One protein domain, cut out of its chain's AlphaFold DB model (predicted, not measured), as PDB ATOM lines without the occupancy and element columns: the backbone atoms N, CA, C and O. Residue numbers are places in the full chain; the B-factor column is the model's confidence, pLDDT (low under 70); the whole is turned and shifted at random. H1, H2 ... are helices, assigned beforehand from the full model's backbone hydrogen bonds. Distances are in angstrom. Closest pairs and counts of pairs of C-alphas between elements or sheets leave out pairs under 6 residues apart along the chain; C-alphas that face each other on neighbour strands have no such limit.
ATOM      1  N   LEU A  71     172.395 264.970 191.828       75.00
ATOM      2  CA  LEU A  71     171.888 265.863 190.773       75.00
ATOM      3  C   LEU A  71     170.368 266.090 190.877       75.00
ATOM      4  O   LEU A  71     169.900 267.214 190.713       75.00
ATOM      5  N   LYS A  72     169.596 265.061 191.255       70.75
ATOM      6  CA  LYS A  72     168.155 265.191 191.522       70.75
ATOM      7  C   LYS A  72     167.848 266.132 192.689       70.75
ATOM      8  O   LYS A  72     166.923 266.932 192.599       70.75
ATOM      9  N   GLU A  73     168.609 266.064 193.777       76.62
ATOM     10  CA  GLU A  73     168.417 266.947 194.934       76.62
ATOM     11  C   GLU A  73     168.836 268.393 194.629       76.62
ATOM     12  O   GLU A  73     168.291 269.331 195.208       76.62
ATOM     13  N   LYS A  74     169.715 268.608 193.642       77.38
ATOM     14  CA  LYS A  74     170.064 269.950 193.147       77.38
ATOM     15  C   LYS A  74     168.927 270.651 192.385       77.38
ATOM     16  O   LYS A  74     169.044 271.842 192.107       77.38
ATOM     17  N   ARG A  75     167.775 269.991 192.160       78.62
ATOM     18  CA  ARG A  75     166.514 270.627 191.699       78.62
ATOM     19  C   ARG A  75     166.048 271.778 192.593       78.62
ATOM     20  O   ARG A  75     165.200 272.563 192.182       78.62
ATOM     21  N   VAL A  76     166.603 271.896 193.797       83.94
ATOM     22  CA  VAL A  76     166.404 273.041 194.689       83.94
ATOM     23  C   VAL A  76     166.792 274.373 194.030       83.94
ATOM     24  O   VAL A  76     166.182 275.384 194.356       83.94
ATOM     25  N   LEU A  77     167.693 274.381 193.039       85.44
ATOM     26  CA  LEU A  77     167.980 275.576 192.231       85.44
ATOM     27  C   LEU A  77     166.736 276.102 191.497       85.44
ATOM     28  O   LEU A  77     166.457 277.290 191.565       85.44
ATOM     29  N   LYS A  78     165.908 275.219 190.920       86.62
ATOM     30  CA  LYS A  78     164.654 275.636 190.265       86.62
ATOM     31  C   LYS A  78     163.678 276.279 191.250       86.62
ATOM     32  O   LYS A  78     162.983 277.227 190.912       86.62
ATOM     33  N   LYS A  79     163.635 275.764 192.485       87.56
ATOM     34  CA  LYS A  79     162.824 276.348 193.561       87.56
ATOM     35  C   LYS A  79     163.380 277.696 194.010       87.56
ATOM     36  O   LYS A  79     162.601 278.565 194.366       87.56
ATOM     37  N   TYR A  80     164.702 277.865 193.997       88.62
ATOM     38  CA  TYR A  80     165.352 279.137 194.301       88.62
ATOM     39  C   TYR A  80     164.994 280.220 193.275       88.62
ATOM     40  O   TYR A  80     164.711 281.342 193.677       88.62
ATOM     41  N   ASP A  81     164.924 279.880 191.988       88.25
ATOM     42  CA  ASP A  81     164.570 280.836 190.924       88.25
ATOM     43  C   ASP A  81     163.122 281.334 191.005       88.25
ATOM     44  O   ASP A  81     162.813 282.437 190.567       88.25
ATOM     45  N   GLN A  82     162.231 280.522 191.575       89.38
ATOM     46  CA  GLN A  82     160.827 280.872 191.797       89.38
ATOM     47  C   GLN A  82     160.625 281.786 193.013       89.38
ATOM     48  O   GLN A  82     159.522 282.289 193.224       89.38
ATOM     49  N   LEU A  83     161.654 281.979 193.848       87.81
ATOM     50  CA  LEU A  83     161.545 282.829 195.026       87.81
ATOM     51  C   LEU A  83     161.595 284.314 194.638       87.81
ATOM     52  O   LEU A  83     162.330 284.699 193.727       87.81
ATOM     53  N   PRO A  84     160.878 285.184 195.374       87.00
ATOM     54  CA  PRO A  84     161.055 286.622 195.230       87.00
ATOM     55  C   PRO A  84     162.495 287.016 195.590       87.00
ATOM     56  O   PRO A  84     163.214 286.261 196.253       87.00
ATOM     57  N   LYS A  85     162.926 288.220 195.192       88.25
ATOM     58  CA  LYS A  85     164.248 288.750 195.564       88.25
ATOM     59  C   LYS A  85     164.354 288.849 197.091       88.25
ATOM     60  O   LYS A  85     163.854 289.781 197.714       88.25
ATOM     61  N   LEU A  86     164.994 287.851 197.691       90.19
ATOM     62  CA  LEU A  86     165.207 287.706 199.126       90.19
ATOM     63  C   LEU A  86     166.704 287.608 199.412       90.19
ATOM     64  O   LEU A  86     167.502 287.222 198.556       90.19
ATOM     65  N   SER A  87     167.089 287.894 200.656       90.38
ATOM     66  CA  SER A  87     168.459 287.637 201.094       90.38
ATOM     67  C   SER A  87     168.773 286.140 201.017       90.38
ATOM     68  O   SER A  87     167.933 285.288 201.318       90.38
ATOM     69  N   GLN A  88     170.013 285.804 200.656       88.75
ATOM     70  CA  GLN A  88     170.443 284.411 200.485       88.75
ATOM     71  C   GLN A  88     170.223 283.571 201.752       88.75
ATOM     72  O   GLN A  88     169.853 282.404 201.664       88.75
ATOM     73  N   ARG A  89     170.392 284.171 202.939       90.94
ATOM     74  CA  ARG A  89     170.117 283.524 204.230       90.94
ATOM     75  C   ARG A  89     168.636 283.162 204.384       90.94
ATOM     76  O   ARG A  89     168.328 282.050 204.804       90.94
ATOM     77  N   LYS A  90     167.729 284.075 204.021       89.44
ATOM     78  CA  LYS A  90     166.279 283.849 204.094       89.44
ATOM     79  C   LYS A  90     165.831 282.805 203.070       89.44
ATOM     80  O   LYS A  90     165.092 281.893 203.421       89.44
ATOM     81  N   ALA A  91     166.365 282.870 201.850       91.19
ATOM     82  CA  ALA A  91     166.126 281.866 200.818       91.19
ATOM     83  C   ALA A  91     166.626 280.468 201.232       91.19
ATOM     84  O   ALA A  91     165.908 279.486 201.082       91.19
ATOM     85  N   ALA A  92     167.823 280.372 201.821       89.50
ATOM     86  CA  ALA A  92     168.359 279.113 202.339       89.50
ATOM     87  C   ALA A  92     167.453 278.507 203.427       89.50
ATOM     88  O   ALA A  92     167.176 277.308 203.393       89.50
ATOM     89  N   GLY A  93     166.934 279.351 204.329       87.25
ATOM     90  CA  GLY A  93     165.943 278.957 205.332       87.25
ATOM     91  C   GLY A  93     164.656 278.410 204.710       87.25
ATOM     92  O   GLY A  93     164.225 277.325 205.077       87.25
ATOM     93  N   MET A  94     164.095 279.096 203.708       88.06
ATOM     94  CA  MET A  94     162.893 278.631 202.994       88.06
ATOM     95  C   MET A  94     163.111 277.304 202.255       88.06
ATOM     96  O   MET A  94     162.196 276.494 202.139       88.06
ATOM     97  N   LEU A  95     164.327 277.069 201.761       87.19
ATOM     98  CA  LEU A  95     164.693 275.847 201.045       87.19
ATOM     99  C   LEU A  95     165.153 274.712 201.977       87.19
ATOM    100  O   LEU A  95     165.435 273.620 201.487       87.19
ATOM    101  N   ASN A  96     165.214 274.934 203.297       87.50
ATOM    102  CA  ASN A  96     165.742 273.995 204.297       87.50
ATOM    103  C   ASN A  96     167.183 273.523 204.011       87.50
ATOM    104  O   ASN A  96     167.563 272.389 204.317       87.50
ATOM    105  N   ILE A  97     168.007 274.395 203.424       86.31
ATOM    106  CA  ILE A  97     169.415 274.128 203.111       86.31
ATOM    107  C   ILE A  97     170.298 275.093 203.903       86.31
ATOM    108  O   ILE A  97     169.912 276.221 204.197       86.31
ATOM    109  N   SER A  98     171.516 274.673 204.254       86.56
ATOM    110  CA  SER A  98     172.479 275.600 204.845       86.56
ATOM    111  C   SER A  98     172.911 276.668 203.830       86.56
ATOM    112  O   SER A  98     173.173 276.383 202.661       86.56
ATOM    113  N   GLN A  99     173.049 277.915 204.282       88.25
ATOM    114  CA  GLN A  99     173.537 279.020 203.450       88.25
ATOM    115  C   GLN A  99     174.841 278.706 202.673       88.25
ATOM    116  O   GLN A  99     174.873 278.975 201.471       88.25
ATOM    117  N   PRO A 100     175.901 278.109 203.264       87.81
ATOM    118  CA  PRO A 100     177.124 277.788 202.517       87.81
ATOM    119  C   PRO A 100     176.915 276.731 201.421       87.81
ATOM    120  O   PRO A 100     177.591 276.765 200.388       87.81
ATOM    121  N   LEU A 101     175.962 275.816 201.614       87.19
ATOM    122  CA  LEU A 101     175.604 274.817 200.613       87.19
ATOM    123  C   LEU A 101     174.843 275.466 199.453       87.19
ATOM    124  O   LEU A 101     175.185 275.211 198.302       87.19
ATOM    125  N   LEU A 102     173.899 276.371 199.739       89.50
ATOM    126  CA  LEU A 102     173.227 277.166 198.706       89.50
ATOM    127  C   LEU A 102     174.229 278.014 197.906       89.50
ATOM    128  O   LEU A 102     174.178 278.024 196.682       89.50
ATOM    129  N   ASN A 103     175.186 278.662 198.575       90.38
ATOM    130  CA  ASN A 103     176.224 279.442 197.901       90.38
ATOM    131  C   ASN A 103     177.079 278.577 196.959       90.38
ATOM    132  O   ASN A 103     177.322 278.947 195.815       90.38
ATOM    133  N   SER A 104     177.497 277.395 197.417       89.06
ATOM    134  CA  SER A 104     178.235 276.443 196.575       89.06
ATOM    135  C   SER A 104     177.408 275.974 195.375       89.06
ATOM    136  O   SER A 104     177.930 275.897 194.269       89.06
ATOM    137  N   LEU A 105     176.114 275.695 195.565       88.88
ATOM    138  CA  LEU A 105     175.215 275.289 194.478       88.88
ATOM    139  C   LEU A 105     175.054 276.377 193.415       88.88
ATOM    140  O   LEU A 105     175.012 276.053 192.233       88.88
ATOM    141  N   LEU A 106     174.988 277.645 193.825       89.81
ATOM    142  CA  LEU A 106     174.882 278.775 192.903       89.81
ATOM    143  C   LEU A 106     176.165 278.985 192.090       89.81
ATOM    144  O   LEU A 106     176.080 279.343 190.922       89.81
ATOM    145  N   LYS A 107     177.344 278.723 192.671       90.06
ATOM    146  CA  LYS A 107     178.626 278.809 191.947       90.06
ATOM    147  C   LYS A 107     178.743 277.772 190.832       90.06
ATOM    148  O   LYS A 107     179.160 278.112 189.737       90.06
ATOM    149  N   PHE A 108     178.352 276.528 191.102       85.94
ATOM    150  CA  PHE A 108     178.424 275.422 190.134       85.94
ATOM    151  C   PHE A 108     177.138 275.267 189.312       85.94
ATOM    152  O   PHE A 108     176.816 274.168 188.861       85.94
ATOM    153  N   ARG A 109     176.352 276.339 189.169       88.75
ATOM    154  CA  ARG A 109     175.023 276.292 188.556       88.75
ATOM    155  C   ARG A 109     175.069 275.833 187.099       88.75
ATOM    156  O   ARG A 109     174.352 274.899 186.750       88.75
ATOM    157  N   SER A 110     175.947 276.434 186.297       87.00
ATOM    158  CA  SER A 110     176.166 276.069 184.891       87.00
ATOM    159  C   SER A 110     176.500 274.587 184.738       87.00
ATOM    160  O   SER A 110     175.911 273.894 183.915       87.00
ATOM    161  N   ASP A 111     177.391 274.072 185.583       85.62
ATOM    162  CA  ASP A 111     177.861 272.684 185.522       85.62
ATOM    163  C   ASP A 111     176.754 271.684 185.878       85.62
ATOM    164  O   ASP A 111     176.733 270.547 185.411       85.62
ATOM    165  N   ILE A 112     175.827 272.091 186.748       85.06
ATOM    166  CA  ILE A 112     174.670 271.278 187.119       85.06
ATOM    167  C   ILE A 112     173.648 271.271 185.983       85.06
ATOM    168  O   ILE A 112     173.086 270.219 185.687       85.06
ATOM    169  N   GLU A 113     173.398 272.421 185.359       86.06
ATOM    170  CA  GLU A 113     172.465 272.550 184.237       86.06
ATOM    171  C   GLU A 113     172.961 271.774 183.009       86.06
ATOM    172  O   GLU A 113     172.193 270.999 182.436       86.06
ATOM    173  N   THR A 114     174.252 271.872 182.671       84.88
ATOM    174  CA  THR A 114     174.861 271.084 181.585       84.88
ATOM    175  C   THR A 114     174.801 269.585 181.866       84.88
ATOM    176  O   THR A 114     174.411 268.827 180.983       84.88
ATOM    177  N   ALA A 115     175.079 269.142 183.097       82.69
ATOM    178  CA  ALA A 115     174.954 267.731 183.467       82.69
ATOM    179  C   ALA A 115     173.506 267.217 183.359       82.69
ATOM    180  O   ALA A 115     173.267 266.094 182.924       82.69
ATOM    181  N   VAL A 116     172.512 268.032 183.726       81.62
ATOM    182  CA  VAL A 116     171.098 267.663 183.539       81.62
ATOM    183  C   VAL A 116     170.752 267.570 182.051       81.62
ATOM    184  O   VAL A 116     170.041 266.647 181.659       81.62
ATOM    185  N   GLN A 117     171.271 268.484 181.226       81.25
ATOM    186  CA  GLN A 117     171.037 268.497 179.780       81.25
ATOM    187  C   GLN A 117     171.698 267.312 179.062       81.25
ATOM    188  O   GLN A 117     171.093 266.725 178.171       81.25
ATOM    189  N   GLN A 118     172.899 266.913 179.488       79.19
ATOM    190  CA  GLN A 118     173.612 265.729 178.990       79.19
ATOM    191  C   GLN A 118     172.956 264.402 179.425       79.19
ATOM    192  O   GLN A 118     173.496 263.332 179.157       79.19
ATOM    193  N   ASN A 119     171.789 264.461 180.088       71.56
ATOM    194  CA  ASN A 119     171.055 263.323 180.642       71.56
ATOM    195  C   ASN A 119     171.938 262.430 181.528       71.56
ATOM    196  O   ASN A 119     171.828 261.202 181.560       71.56
ATOM    197  N   ASP A 120     172.851 263.084 182.239       71.88
ATOM    198  CA  ASP A 120     173.809 262.445 183.116       71.88
ATOM    199  C   ASP A 120     173.060 261.805 184.300       71.88
ATOM    200  O   ASP A 120     171.969 262.237 184.694       71.88
ATOM    201  N   ASN A 121     173.619 260.746 184.891       78.12
ATOM    202  CA  ASN A 121     172.909 259.951 185.900       78.12
ATOM    203  C   ASN A 121     172.378 260.824 187.061       78.12
ATOM    204  O   ASN A 121     173.145 261.326 187.879       78.12
ATOM    205  N   LEU A 122     171.052 260.939 187.199       78.00
ATOM    206  CA  LEU A 122     170.401 261.807 188.195       78.00
ATOM    207  C   LEU A 122     170.738 261.460 189.658       78.00
ATOM    208  O   LEU A 122     170.632 262.319 190.540       78.00
ATOM    209  N   MET A 123     171.146 260.217 189.924       80.31
ATOM    210  CA  MET A 123     171.559 259.749 191.251       80.31
ATOM    211  C   MET A 123     173.038 260.048 191.543       80.31
ATOM    212  O   MET A 123     173.498 259.881 192.678       80.31
ATOM    213  N   ARG A 124     173.796 260.534 190.550       82.62
ATOM    214  CA  ARG A 124     175.203 260.923 190.683       82.62
ATOM    215  C   ARG A 124     175.349 262.043 191.711       82.62
ATOM    216  O   ARG A 124     174.690 263.079 191.638       82.62
ATOM    217  N   LYS A 125     176.262 261.845 192.668       81.94
ATOM    218  CA  LYS A 125     176.593 262.828 193.722       81.94
ATOM    219  C   LYS A 125     177.843 263.657 193.423       81.94
ATOM    220  O   LYS A 125     177.995 264.746 193.968       81.94
ATOM    221  N   ARG A 126     178.765 263.150 192.594       80.94
ATOM    222  CA  ARG A 126     180.043 263.809 192.264       80.94
ATOM    223  C   ARG A 126     180.380 263.635 190.791       80.94
ATOM    224  O   ARG A 126     180.241 262.522 190.279       80.94
ATOM    225  N   LYS A 127     180.873 264.699 190.153       81.88
ATOM    226  CA  LYS A 127     181.532 264.594 188.850       81.88
ATOM    227  C   LYS A 127     182.952 264.062 189.079       81.88
ATOM    228  O   LYS A 127     183.652 264.532 189.969       81.88
ATOM    229  N   ARG A 128     183.290 262.983 188.384       83.25
ATOM    230  CA  ARG A 128     184.593 262.313 188.367       83.25
ATOM    231  C   ARG A 128     184.982 262.238 186.903       83.25
ATOM    232  O   ARG A 128     184.104 261.940 186.092       83.25
ATOM    233  N   TYR A 129     186.246 262.493 186.641       81.50
ATOM    234  CA  TYR A 129     186.852 262.418 185.325       81.50
ATOM    235  C   TYR A 129     188.033 261.463 185.424       81.50
ATOM    236  O   TYR A 129     188.668 261.394 186.488       81.50
ATOM    237  N   GLY A 130     188.283 260.698 184.365       82.81
ATOM    238  CA  GLY A 130     189.514 259.936 184.242       82.81
ATOM    239  C   GLY A 130     190.725 260.822 183.988       82.81
ATOM    240  O   GLY A 130     190.688 262.045 184.114       82.81
ATOM    241  N   LYS A 131     191.834 260.176 183.631       87.25
ATOM    242  CA  LYS A 131     193.099 260.863 183.351       87.25
ATOM    243  C   LYS A 131     193.035 261.696 182.064       87.25
ATOM    244  O   LYS A 131     193.713 262.713 181.987       87.25
ATOM    245  N   VAL A 132     192.246 261.252 181.084       90.12
ATOM    246  CA  VAL A 132     192.082 261.899 179.777       90.12
ATOM    247  C   VAL A 132     190.592 261.897 179.432       90.12
ATOM    248  O   VAL A 132     190.053 260.857 179.066       90.12
ATOM    249  N   GLU A 133     189.920 263.035 179.624       85.69
ATOM    250  CA  GLU A 133     188.466 263.179 179.422       85.69
ATOM    251  C   GLU A 133     188.073 262.959 177.955       85.69
ATOM    252  O   GLU A 133     187.148 262.197 177.686       85.69
ATOM    253  N   ASP A 134     188.851 263.512 177.020       86.69
ATOM    254  CA  ASP A 134     188.587 263.418 175.577       86.69
ATOM    255  C   ASP A 134     188.516 261.961 175.096       86.69
ATOM    256  O   ASP A 134     187.587 261.564 174.398       86.69
ATOM    257  N   VAL A 135     189.451 261.121 175.558       88.81
ATOM    258  CA  VAL A 135     189.482 259.690 175.222       88.81
ATOM    259  C   VAL A 135     188.272 258.962 175.809       88.81
ATOM    260  O   VAL A 135     187.710 258.080 175.163       88.81
ATOM    261  N   GLU A 136     187.842 259.306 177.028       87.00
ATOM    262  CA  GLU A 136     186.638 258.706 177.618       87.00
ATOM    263  C   GLU A 136     185.379 259.070 176.825       87.00
ATOM    264  O   GLU A 136     184.480 258.236 176.700       87.00
ATOM    265  N   ASP A 137     185.305 260.284 176.287       86.50
ATOM    266  CA  ASP A 137     184.171 260.741 175.489       86.50
ATOM    267  C   ASP A 137     184.160 260.114 174.087       86.50
ATOM    268  O   ASP A 137     183.120 259.599 173.666       86.50
ATOM    269  N   GLU A 138     185.313 260.019 173.417       89.06
ATOM    270  CA  GLU A 138     185.459 259.278 172.155       89.06
ATOM    271  C   GLU A 138     185.087 257.794 172.317       89.06
ATOM    272  O   GLU A 138     184.357 257.223 171.498       89.06
ATOM    273  N   LEU A 139     185.530 257.161 173.410       87.88
ATOM    274  CA  LEU A 139     185.182 255.774 173.723       87.88
ATOM    275  C   LEU A 139     183.685 255.606 173.996       87.88
ATOM    276  O   LEU A 139     183.095 254.627 173.529       87.88
ATOM    277  N   LYS A 140     183.045 256.541 174.712       86.88
ATOM    278  CA  LYS A 140     181.585 256.525 174.914       86.88
ATOM    279  C   LYS A 140     180.849 256.616 173.582       86.88
ATOM    280  O   LYS A 140     179.926 255.833 173.356       86.88
ATOM    281  N   GLU A 141     181.244 257.535 172.703       87.62
ATOM    282  CA  GLU A 141     180.604 257.706 171.397       87.62
ATOM    283  C   GLU A 141     180.778 256.455 170.522       87.62
ATOM    284  O   GLU A 141     179.809 255.956 169.940       87.62
ATOM    285  N   CYS A 142     181.989 255.897 170.483       86.50
ATOM    286  CA  CYS A 142     182.283 254.650 169.784       86.50
ATOM    287  C   CYS A 142     181.414 253.497 170.307       86.50
ATOM    288  O   CYS A 142     180.744 252.810 169.531       86.50
ATOM    289  N   PHE A 143     181.342 253.330 171.630       85.62
ATOM    290  CA  PHE A 143     180.552 252.273 172.253       85.62
ATOM    291  C   PHE A 143     179.060 252.395 171.925       85.62
ATOM    292  O   PHE A 143     178.418 251.389 171.621       85.62
ATOM    293  N   LEU A 144     178.500 253.610 171.930       85.56
ATOM    294  CA  LEU A 144     177.104 253.855 171.552       85.56
ATOM    295  C   LEU A 144     176.839 253.503 170.080       85.56
ATOM    296  O   LEU A 144     175.841 252.842 169.786       85.56
ATOM    297  N   LYS A 145     177.751 253.870 169.167       86.19
ATOM    298  CA  LYS A 145     177.662 253.518 167.737       86.19
ATOM    299  C   LYS A 145     177.698 252.006 167.507       86.19
ATOM    300  O   LYS A 145     176.956 251.504 166.665       86.19
ATOM    301  N   VAL A 146     178.544 251.276 168.235       85.81
ATOM    302  CA  VAL A 146     178.651 249.811 168.117       85.81
ATOM    303  C   VAL A 146     177.452 249.109 168.760       85.81
ATOM    304  O   VAL A 146     176.910 248.173 168.176       85.81
ATOM    305  N   ARG A 147     176.965 249.585 169.914       80.31
ATOM    306  CA  ARG A 147     175.748 249.047 170.545       80.31
ATOM    307  C   ARG A 147     174.500 249.222 169.688       80.31
ATOM    308  O   ARG A 147     173.646 248.346 169.706       80.31
TER     309      ARG A 147
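This is residues 71 to 147 of the 156 residues of an uncharacterized protein of Araneus ventricosus (UniProt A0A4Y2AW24). Four short helices, H1 to H4, make a small body, and from it a single arm sticks out, residues 128 to 147, ending in the longest helix, H5. In the body H3 packs on H2, and H1 lies close to H2, H3 and H4. The printed part has 77 residues with five named helices, H1 to H5 in chain order, and no named strand; the class is all helix. The whole is loose, with a radius of gyration of the C-alphas of 16.3 A, and the arm makes much of the length in its spans of 50 by 23 by 18 A.

H1, residues 73 to 81, begins at C-alpha 73 (168.417, 266.947, 194.934) and is 15.0 A long. H2 is residues 88 to 94, H3 residues 99 to 107 and H4 residues 109 to 117. H5, residues 133 to 147, is 21.0 A long and ends at C-alpha 147 (175.748, 249.047, 170.545).

H1 and H3 only just touch, with 3 pairs of C-alphas within 8 A, the closest those of Lys 74 and Leu 105 at 7.5 A; they are about perpendicular, at 85 degrees. H1 is close to H4 but not clearly touching; the closest C-alphas, of Lys 74 and Ile 112, are 7.7 A apart. H2 touches H3, the closest C-alphas being those of Ala 92 and Gln 99, 5.3 A apart. H3 and H4 meet only through their link. H5 is apart from H1, H2, H3 and H4. In H2, H3, H4 and H5 every O i to N i+4 pair is within hydrogen-bond range; in H1 2 of 5 are, beside 6 of 6 O i to N i+3 pairs.

The C-alphas of Ser 87 and Val 146, the two farthest apart, are 51.2 A apart. The printed part has no cut. The link from H4 to H5, 15 residues, is long. No printed residue is under 70 in pLDDT.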